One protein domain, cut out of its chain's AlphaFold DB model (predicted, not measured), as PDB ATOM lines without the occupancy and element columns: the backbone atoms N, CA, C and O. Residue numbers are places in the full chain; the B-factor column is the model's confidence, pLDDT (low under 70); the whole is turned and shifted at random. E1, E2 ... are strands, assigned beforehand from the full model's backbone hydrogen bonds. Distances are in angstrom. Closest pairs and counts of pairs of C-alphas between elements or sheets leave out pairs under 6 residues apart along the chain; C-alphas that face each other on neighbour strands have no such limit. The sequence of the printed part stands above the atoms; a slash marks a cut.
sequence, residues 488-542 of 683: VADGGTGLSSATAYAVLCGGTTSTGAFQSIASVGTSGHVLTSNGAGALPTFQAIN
ATOM      1  N   VAL A 488      50.066  24.182  39.359       73.19
ATOM      2  CA  VAL A 488      48.990  23.966  40.346       73.19
ATOM      3  C   VAL A 488      49.048  24.984  41.487       73.19
ATOM      4  O   VAL A 488      48.008  25.421  41.976       73.19
ATOM      5  N   ALA A 489      50.258  25.388  41.887       72.75
ATOM      6  CA  ALA A 489      50.472  26.388  42.931       72.75
ATOM      7  C   ALA A 489      49.792  27.736  42.615       72.75
ATOM      8  O   ALA A 489      49.370  28.427  43.538       72.75
ATOM      9  N   ASP A 490      49.608  28.048  41.328       72.31
ATOM     10  CA  ASP A 490      49.021  29.296  40.835       72.31
ATOM     11  C   ASP A 490      47.555  29.123  40.391       72.31
ATOM     12  O   ASP A 490      47.014  29.926  39.632       72.31
ATOM     13  N   GLY A 491      46.889  28.053  40.845       73.00
ATOM     14  CA  GLY A 491      45.482  27.765  40.539       73.00
ATOM     15  C   GLY A 491      45.242  27.061  39.198       73.00
ATOM     16  O   GLY A 491      44.089  26.890  38.799       73.00
ATOM     17  N   GLY A 492      46.303  26.638  38.503       77.31
ATOM     18  CA  GLY A 492      46.217  25.812  37.301       77.31
ATOM     19  C   GLY A 492      45.928  24.335  37.590       77.31
ATOM     20  O   GLY A 492      45.991  23.863  38.723       77.31
ATOM     21  N   THR A 493      45.631  23.562  36.545       76.31
ATOM     22  CA  THR A 493      45.481  22.097  36.646       76.31
ATOM     23  C   THR A 493      46.805  21.351  36.479       76.31
ATOM     24  O   THR A 493      46.852  20.153  36.753       76.31
ATOM     25  N   GLY A 494      47.869  22.030  36.022       76.50
ATOM     26  CA  GLY A 494      49.146  21.408  35.662       76.50
ATOM     27  C   GLY A 494      49.059  20.429  34.482       76.50
ATOM     28  O   GLY A 494      49.894  19.535  34.396       76.50
ATOM     29  N   LEU A 495      48.021  20.542  33.637       75.88
ATOM     30  CA  LEU A 495      47.770  19.650  32.500       75.88
ATOM     31  C   LEU A 495      47.359  20.437  31.247       75.88
ATOM     32  O   LEU A 495      46.320  21.100  31.260       75.88
ATOM     33  N   SER A 496      48.094  20.267  30.141       75.06
ATOM     34  CA  SER A 496      47.765  20.898  28.845       75.06
ATOM     35  C   SER A 496      46.515  20.303  28.210       75.06
ATOM     36  O   SER A 496      45.810  20.961  27.447       75.06
ATOM     37  N   SER A 497      46.250  19.026  28.488       77.12
ATOM     38  CA  SER A 497      45.051  18.322  28.041       77.12
ATOM     39  C   SER A 497      44.784  17.092  28.909       77.12
ATOM     40  O   SER A 497      45.713  16.450  29.399       77.12
ATOM     41  N   ALA A 498      43.506  16.760  29.085       77.81
ATOM     42  CA  ALA A 498      43.078  15.491  29.665       77.81
ATOM     43  C   ALA A 498      42.867  14.442  28.561       77.81
ATOM     44  O   ALA A 498      42.665  14.788  27.395       77.81
ATOM     45  N   THR A 499      42.858  13.155  28.920       80.38
ATOM     46  CA  THR A 499      42.460  12.091  27.988       80.38
ATOM     47  C   THR A 499      41.053  12.376  27.458       80.38
ATOM     48  O   THR A 499      40.113  12.526  28.240       80.38
ATOM     49  N   ALA A 500      40.908  12.470  26.134       83.88
ATOM     50  CA  ALA A 500      39.641  12.830  25.507       83.88
ATOM     51  C   ALA A 500      38.503  11.921  25.996       83.88
ATOM     52  O   ALA A 500      38.628  10.696  25.980       83.88
ATOM     53  N   TYR A 501      37.400  12.540  26.425       84.50
ATOM     54  CA  TYR A 501      36.185  11.887  26.933       84.50
ATOM     55  C   TYR A 501      36.342  11.087  28.239       84.50
ATOM     56  O   TYR A 501      35.362  10.517  28.719       84.50
ATOM     57  N   ALA A 502      37.534  11.049  28.841       87.25
ATOM     58  CA  ALA A 502      37.741  10.418  30.139       87.25
ATOM     59  C   ALA A 502      37.218  11.304  31.274       87.25
ATOM     60  O   ALA A 502      37.252  12.533  31.209       87.25
ATOM     61  N   VAL A 503      36.762  10.663  32.349       87.69
ATOM     62  CA  VAL A 503      36.359  11.357  33.575       87.69
ATOM     63  C   VAL A 503      37.600  11.919  34.269       87.69
ATOM     64  O   VAL A 503      38.575  11.197  34.491       87.69
ATOM     65  N   LEU A 504      37.542  13.200  34.636       88.06
ATOM     66  CA  LEU A 504      38.558  13.852  35.456       88.06
ATOM     67  C   LEU A 504      38.326  13.518  36.935       88.06
ATOM     68  O   LEU A 504      37.204  13.586  37.432       88.06
ATOM     69  N   CYS A 505      39.389  13.161  37.637       85.56
ATOM     70  CA  CYS A 505      39.404  12.809  39.051       85.56
ATOM     71  C   CYS A 505      40.424  13.686  39.791       85.56
ATOM     72  O   CYS A 505      41.433  14.100  39.217       85.56
ATOM     73  N   GLY A 506      40.176  13.960  41.074       83.31
ATOM     74  CA  GLY A 506      41.180  14.581  41.945       83.31
ATOM     75  C   GLY A 506      42.320  13.605  42.244       83.31
ATOM     76  O   GLY A 506      42.079  12.407  42.409       83.31
ATOM     77  N   GLY A 507      43.557  14.097  42.284       78.56
ATOM     78  CA  GLY A 507      44.721  13.298  42.662       78.56
ATOM     79  C   GLY A 507      45.067  13.343  44.149       78.56
ATOM     80  O   GLY A 507      44.321  13.846  44.986       78.56
ATOM     81  N   THR A 508      46.224  12.778  44.473       70.50
ATOM     82  CA  THR A 508      46.858  12.753  45.802       70.50
ATOM     83  C   THR A 508      48.169  13.536  45.756       70.50
ATOM     84  O   THR A 508      48.608  13.912  44.686       70.50
ATOM     85  N   THR A 509      48.876  13.733  46.871       64.38
ATOM     86  CA  THR A 509      50.211  14.375  46.851       64.38
ATOM     87  C   THR A 509      51.276  13.592  46.069       64.38
ATOM     88  O   THR A 509      52.332  14.138  45.766       64.38
ATOM     89  N   SER A 510      51.028  12.313  45.766       69.50
ATOM     90  CA  SER A 510      51.927  11.443  44.987       69.50
ATOM     91  C   SER A 510      51.515  11.306  43.519       69.50
ATOM     92  O   SER A 510      52.216  10.664  42.742       69.50
ATOM     93  N   THR A 511      50.379  11.882  43.135       69.56
ATOM     94  CA  THR A 511      49.891  11.948  41.755       69.56
ATOM     95  C   THR A 511      49.649  13.421  41.395       69.56
ATOM     96  O   THR A 511      49.676  14.278  42.269       69.56
ATOM     97  N   GLY A 512      49.507  13.791  40.119       75.06
ATOM     98  CA  GLY A 512      49.192  15.191  39.779       75.06
ATOM     99  C   GLY A 512      47.899  15.661  40.467       75.06
ATOM    100  O   GLY A 512      47.047  14.835  40.786       75.06
ATOM    101  N   ALA A 513      47.722  16.970  40.690       77.88
ATOM    102  CA  ALA A 513      46.544  17.505  41.397       77.88
ATOM    103  C   ALA A 513      45.206  17.092  40.754       77.88
ATOM    104  O   ALA A 513      44.221  16.845  41.453       77.88
ATOM    105  N   PHE A 514      45.205  16.937  39.430       83.19
ATOM    106  CA  PHE A 514      44.139  16.312  38.660       83.19
ATOM    107  C   PHE A 514      44.693  15.142  37.841       83.19
ATOM    108  O   PHE A 514      45.845  15.157  37.413       83.19
ATOM    109  N   GLN A 515      43.859  14.128  37.615       84.00
ATOM    110  CA  GLN A 515      44.164  12.947  36.805       84.00
ATOM    111  C   GLN A 515      42.946  12.562  35.964       84.00
ATOM    112  O   GLN A 515      41.818  12.883  36.328       84.00
ATOM    113  N   SER A 516      43.141  11.830  34.873       86.25
ATOM    114  CA  SER A 516      42.052  11.182  34.134       86.25
ATOM    115  C   SER A 516      42.042   9.678  34.395       86.25
ATOM    116  O   SER A 516      43.088   9.056  34.581       86.25
ATOM    117  N   ILE A 517      40.852   9.071  34.395       86.25
ATOM    118  CA  ILE A 517      40.743   7.607  34.364       86.25
ATOM    119  C   ILE A 517      41.405   7.058  33.090       86.25
ATOM    120  O   ILE A 517      41.353   7.682  32.030       86.25
ATOM    121  N   ALA A 518      42.016   5.877  33.181       79.75
ATOM    122  CA  ALA A 518      42.867   5.342  32.114       79.75
ATOM    123  C   ALA A 518      42.121   4.976  30.812       79.75
ATOM    124  O   ALA A 518      42.751   4.825  29.768       79.75
ATOM    125  N   SER A 519      40.795   4.796  30.854       83.19
ATOM    126  CA  SER A 519      39.982   4.409  29.695       83.19
ATOM    127  C   SER A 519      38.543   4.911  29.824       83.19
ATOM    128  O   SER A 519      38.010   5.001  30.928       83.19
ATOM    129  N   VAL A 520      37.905   5.197  28.686       88.00
ATOM    130  CA  VAL A 520      36.517   5.695  28.578       88.00
ATOM    131  C   VAL A 520      35.460   4.582  28.583       88.00
ATOM    132  O   VAL A 520      34.271   4.861  28.455       88.00
ATOM    133  N   GLY A 521      35.881   3.322  28.742       88.00
ATOM    134  CA  GLY A 521      34.990   2.161  28.685       88.00
ATOM    135  C   GLY A 521      34.419   1.903  27.287       88.00
ATOM    136  O   GLY A 521      34.760   2.572  26.313       88.00
ATOM    137  N   THR A 522      33.545   0.903  27.179       88.69
ATOM    138  CA  THR A 522      32.737   0.653  25.973       88.69
ATOM    139  C   THR A 522      31.252   0.610  26.336       88.69
ATOM    140  O   THR A 522      30.888   0.608  27.513       88.69
ATOM    141  N   SER A 523      30.373   0.604  25.329       86.12
ATOM    142  CA  SER A 523      28.920   0.568  25.543       86.12
ATOM    143  C   SER A 523      28.511  -0.552  26.511       86.12
ATOM    144  O   SER A 523      29.015  -1.672  26.423       86.12
ATOM    145  N   GLY A 524      27.621  -0.236  27.453       81.56
ATOM    146  CA  GLY A 524      27.153  -1.164  28.489       81.56
ATOM    147  C   GLY A 524      28.045  -1.267  29.731       81.56
ATOM    148  O   GLY A 524      27.672  -1.965  30.672       81.56
ATOM    149  N   HIS A 525      29.187  -0.571  29.769       90.00
ATOM    150  CA  HIS A 525      29.996  -0.475  30.983       90.00
ATOM    151  C   HIS A 525      29.467   0.610  31.930       90.00
ATOM    152  O   HIS A 525      29.002   1.664  31.499       90.00
ATOM    153  N   VAL A 526      29.588   0.370  33.235       88.56
ATOM    154  CA  VAL A 526      29.292   1.328  34.308       88.56
ATOM    155  C   VAL A 526      30.585   1.749  34.996       88.56
ATOM    156  O   VAL A 526      31.521   0.957  35.088       88.56
ATOM    157  N   LEU A 527      30.661   2.999  35.462       91.12
ATOM    158  CA  LEU A 527      31.815   3.477  36.221       91.12
ATOM    159  C   LEU A 527      31.759   2.892  37.635       91.12
ATOM    160  O   LEU A 527      30.952   3.317  38.462       91.12
ATOM    161  N   THR A 528      32.615   1.921  37.908       88.81
ATOM    162  CA  THR A 528      32.689   1.234  39.196       88.81
ATOM    163  C   THR A 528      33.861   1.753  40.015       88.81
ATOM    164  O   THR A 528      34.963   1.981  39.507       88.81
ATOM    165  N   SER A 529      33.619   1.944  41.312       89.00
ATOM    166  CA  SER A 529      34.674   2.266  42.273       89.00
ATOM    167  C   SER A 529      35.641   1.090  42.411       89.00
ATOM    168  O   SER A 529      35.204  -0.040  42.619       89.00
ATOM    169  N   ASN A 530      36.945   1.368  42.360       87.44
ATOM    170  CA  ASN A 530      38.003   0.382  42.611       87.44
ATOM    171  C   ASN A 530      38.479   0.371  44.074       87.44
ATOM    172  O   ASN A 530      39.480  -0.265  44.398       87.44
ATOM    173  N   GLY A 531      37.770   1.073  44.961       86.62
ATOM    174  CA  GLY A 531      38.138   1.234  46.365       86.62
ATOM    175  C   GLY A 531      38.726   2.611  46.682       86.62
ATOM    176  O   GLY A 531      38.996   3.426  45.800       86.62
ATOM    177  N   ALA A 532      38.884   2.894  47.975       83.00
ATOM    178  CA  ALA A 532      39.389   4.179  48.450       83.00
ATOM    179  C   ALA A 532      40.834   4.418  47.981       83.00
ATOM    180  O   ALA A 532      41.694   3.555  48.144       83.00
ATOM    181  N   GLY A 533      41.103   5.597  47.414       79.12
ATOM    182  CA  GLY A 533      42.436   5.978  46.930       79.12
ATOM    183  C   GLY A 533      42.822   5.419  45.555       79.12
ATOM    184  O   GLY A 533      43.924   5.702  45.094       79.12
ATOM    185  N   ALA A 534      41.935   4.675  44.883       85.56
ATOM    186  CA  ALA A 534      42.132   4.185  43.520       85.56
ATOM    187  C   ALA A 534      41.181   4.882  42.532       85.56
ATOM    188  O   ALA A 534      40.025   5.157  42.858       85.56
ATOM    189  N   LEU A 535      41.651   5.143  41.306       87.94
ATOM    190  CA  LEU A 535      40.800   5.687  40.244       87.94
ATOM    191  C   LEU A 535      39.700   4.673  39.876       87.94
ATOM    192  O   LEU A 535      40.004   3.483  39.742       87.94
ATOM    193  N   PRO A 536      38.441   5.108  39.691       90.00
ATOM    194  CA  PRO A 536      37.370   4.227  39.241       90.00
ATOM    195  C   PRO A 536      37.611   3.752  37.800       90.00
ATOM    196  O   PRO A 536      38.327   4.390  37.026       90.00
ATOM    197  N   THR A 537      36.995   2.632  37.422       90.69
ATOM    198  CA  THR A 537      37.106   2.064  36.065       90.69
ATOM    199  C   THR A 537      35.750   1.679  35.513       90.69
ATOM    200  O   THR A 537      34.864   1.281  36.260       90.69
ATOM    201  N   PHE A 538      35.601   1.752  34.195       92.12
ATOM    202  CA  PHE A 538      34.429   1.224  33.512       92.12
ATOM    203  C   PHE A 538      34.458  -0.314  33.477       92.12
ATOM    204  O   PHE A 538      35.421  -0.890  32.974       92.12
ATOM    205  N   GLN A 539      33.408  -0.976  33.981       89.44
ATOM    206  CA  GLN A 539      33.268  -2.446  34.031       89.44
ATOM    207  C   GLN A 539      31.881  -2.909  33.529       89.44
ATOM    208  O   GLN A 539      30.926  -2.134  33.551       89.44
ATOM    209  N   ALA A 540      31.758  -4.161  33.074       85.25
ATOM    210  CA  ALA A 540      30.499  -4.758  32.602       85.25
ATOM    211  C   ALA A 540      29.558  -5.198  33.753       85.25
ATOM    212  O   ALA A 540      30.011  -5.450  34.868       85.25
ATOM    213  N   ILE A 541      28.250  -5.326  33.483       78.81
ATOM    214  CA  ILE A 541      27.220  -5.759  34.455       78.81
ATOM    215  C   ILE A 541      27.071  -7.300  34.454       78.81
ATOM    216  O   ILE A 541      26.833  -7.878  33.396       78.81
ATOM    217  N   ASN A 542      27.129  -7.969  35.620       61.97
ATOM    218  CA  ASN A 542      26.819  -9.410  35.776       61.97
ATOM    219  C   ASN A 542      25.320  -9.646  36.110       61.97
ATOM    220  O   ASN A 542      24.781  -8.972  36.984       61.97
TER     221      ASN A 542
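What this domain is: This is residues 488 to 542 of the 683 residues of an uncharacterized protein of Myxococcales bacterium (UniProt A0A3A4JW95). With little regular structure, this is a flat, loose chain of two small strand hairpins, E1 with E2 and then E3 with E4, set one after the other along the longest axis, with the unnamed residues 488 to 503 leading in. The 55 printed residues include no named helix and four named strands, E1 to E4 in chain order, holding 12 residues; the class is all strand, and both two-stranded sheets are antiparallel. The radius of gyration of the C-alphas is 12.8 A, and the spans are 44 by 24 by 12 A.

How they stand to each other: E1, residues 504 to 506, and E2, residues 514 to 516, form a hairpin, antiparallel at 140 degrees; N 505 and O 515 are within hydrogen-bond range at 2.8 A. E3, residues 526 to 528, and E4, residues 537 to 539, form another, antiparallel at 127 degrees, with N 526 and O 539 within range at 2.9 A. E1 and E2 are each apart from E3 and E4.

Where its parts are: E1 spans 7.0 A from C-alpha 504 at (38.558, 13.852, 35.456), E2 7.2 A, E3 6.0 A, and E4 6.3 A, ending at C-alpha 539 at (33.268, -2.446, 34.031).

The domain as a whole: The farthest C-alphas, of Asp 490 and Asn 542, are 44.9 A apart. The printed part has no cut, and its three links between strands are short. Residues 509 to 511 and 542 have pLDDT under 70.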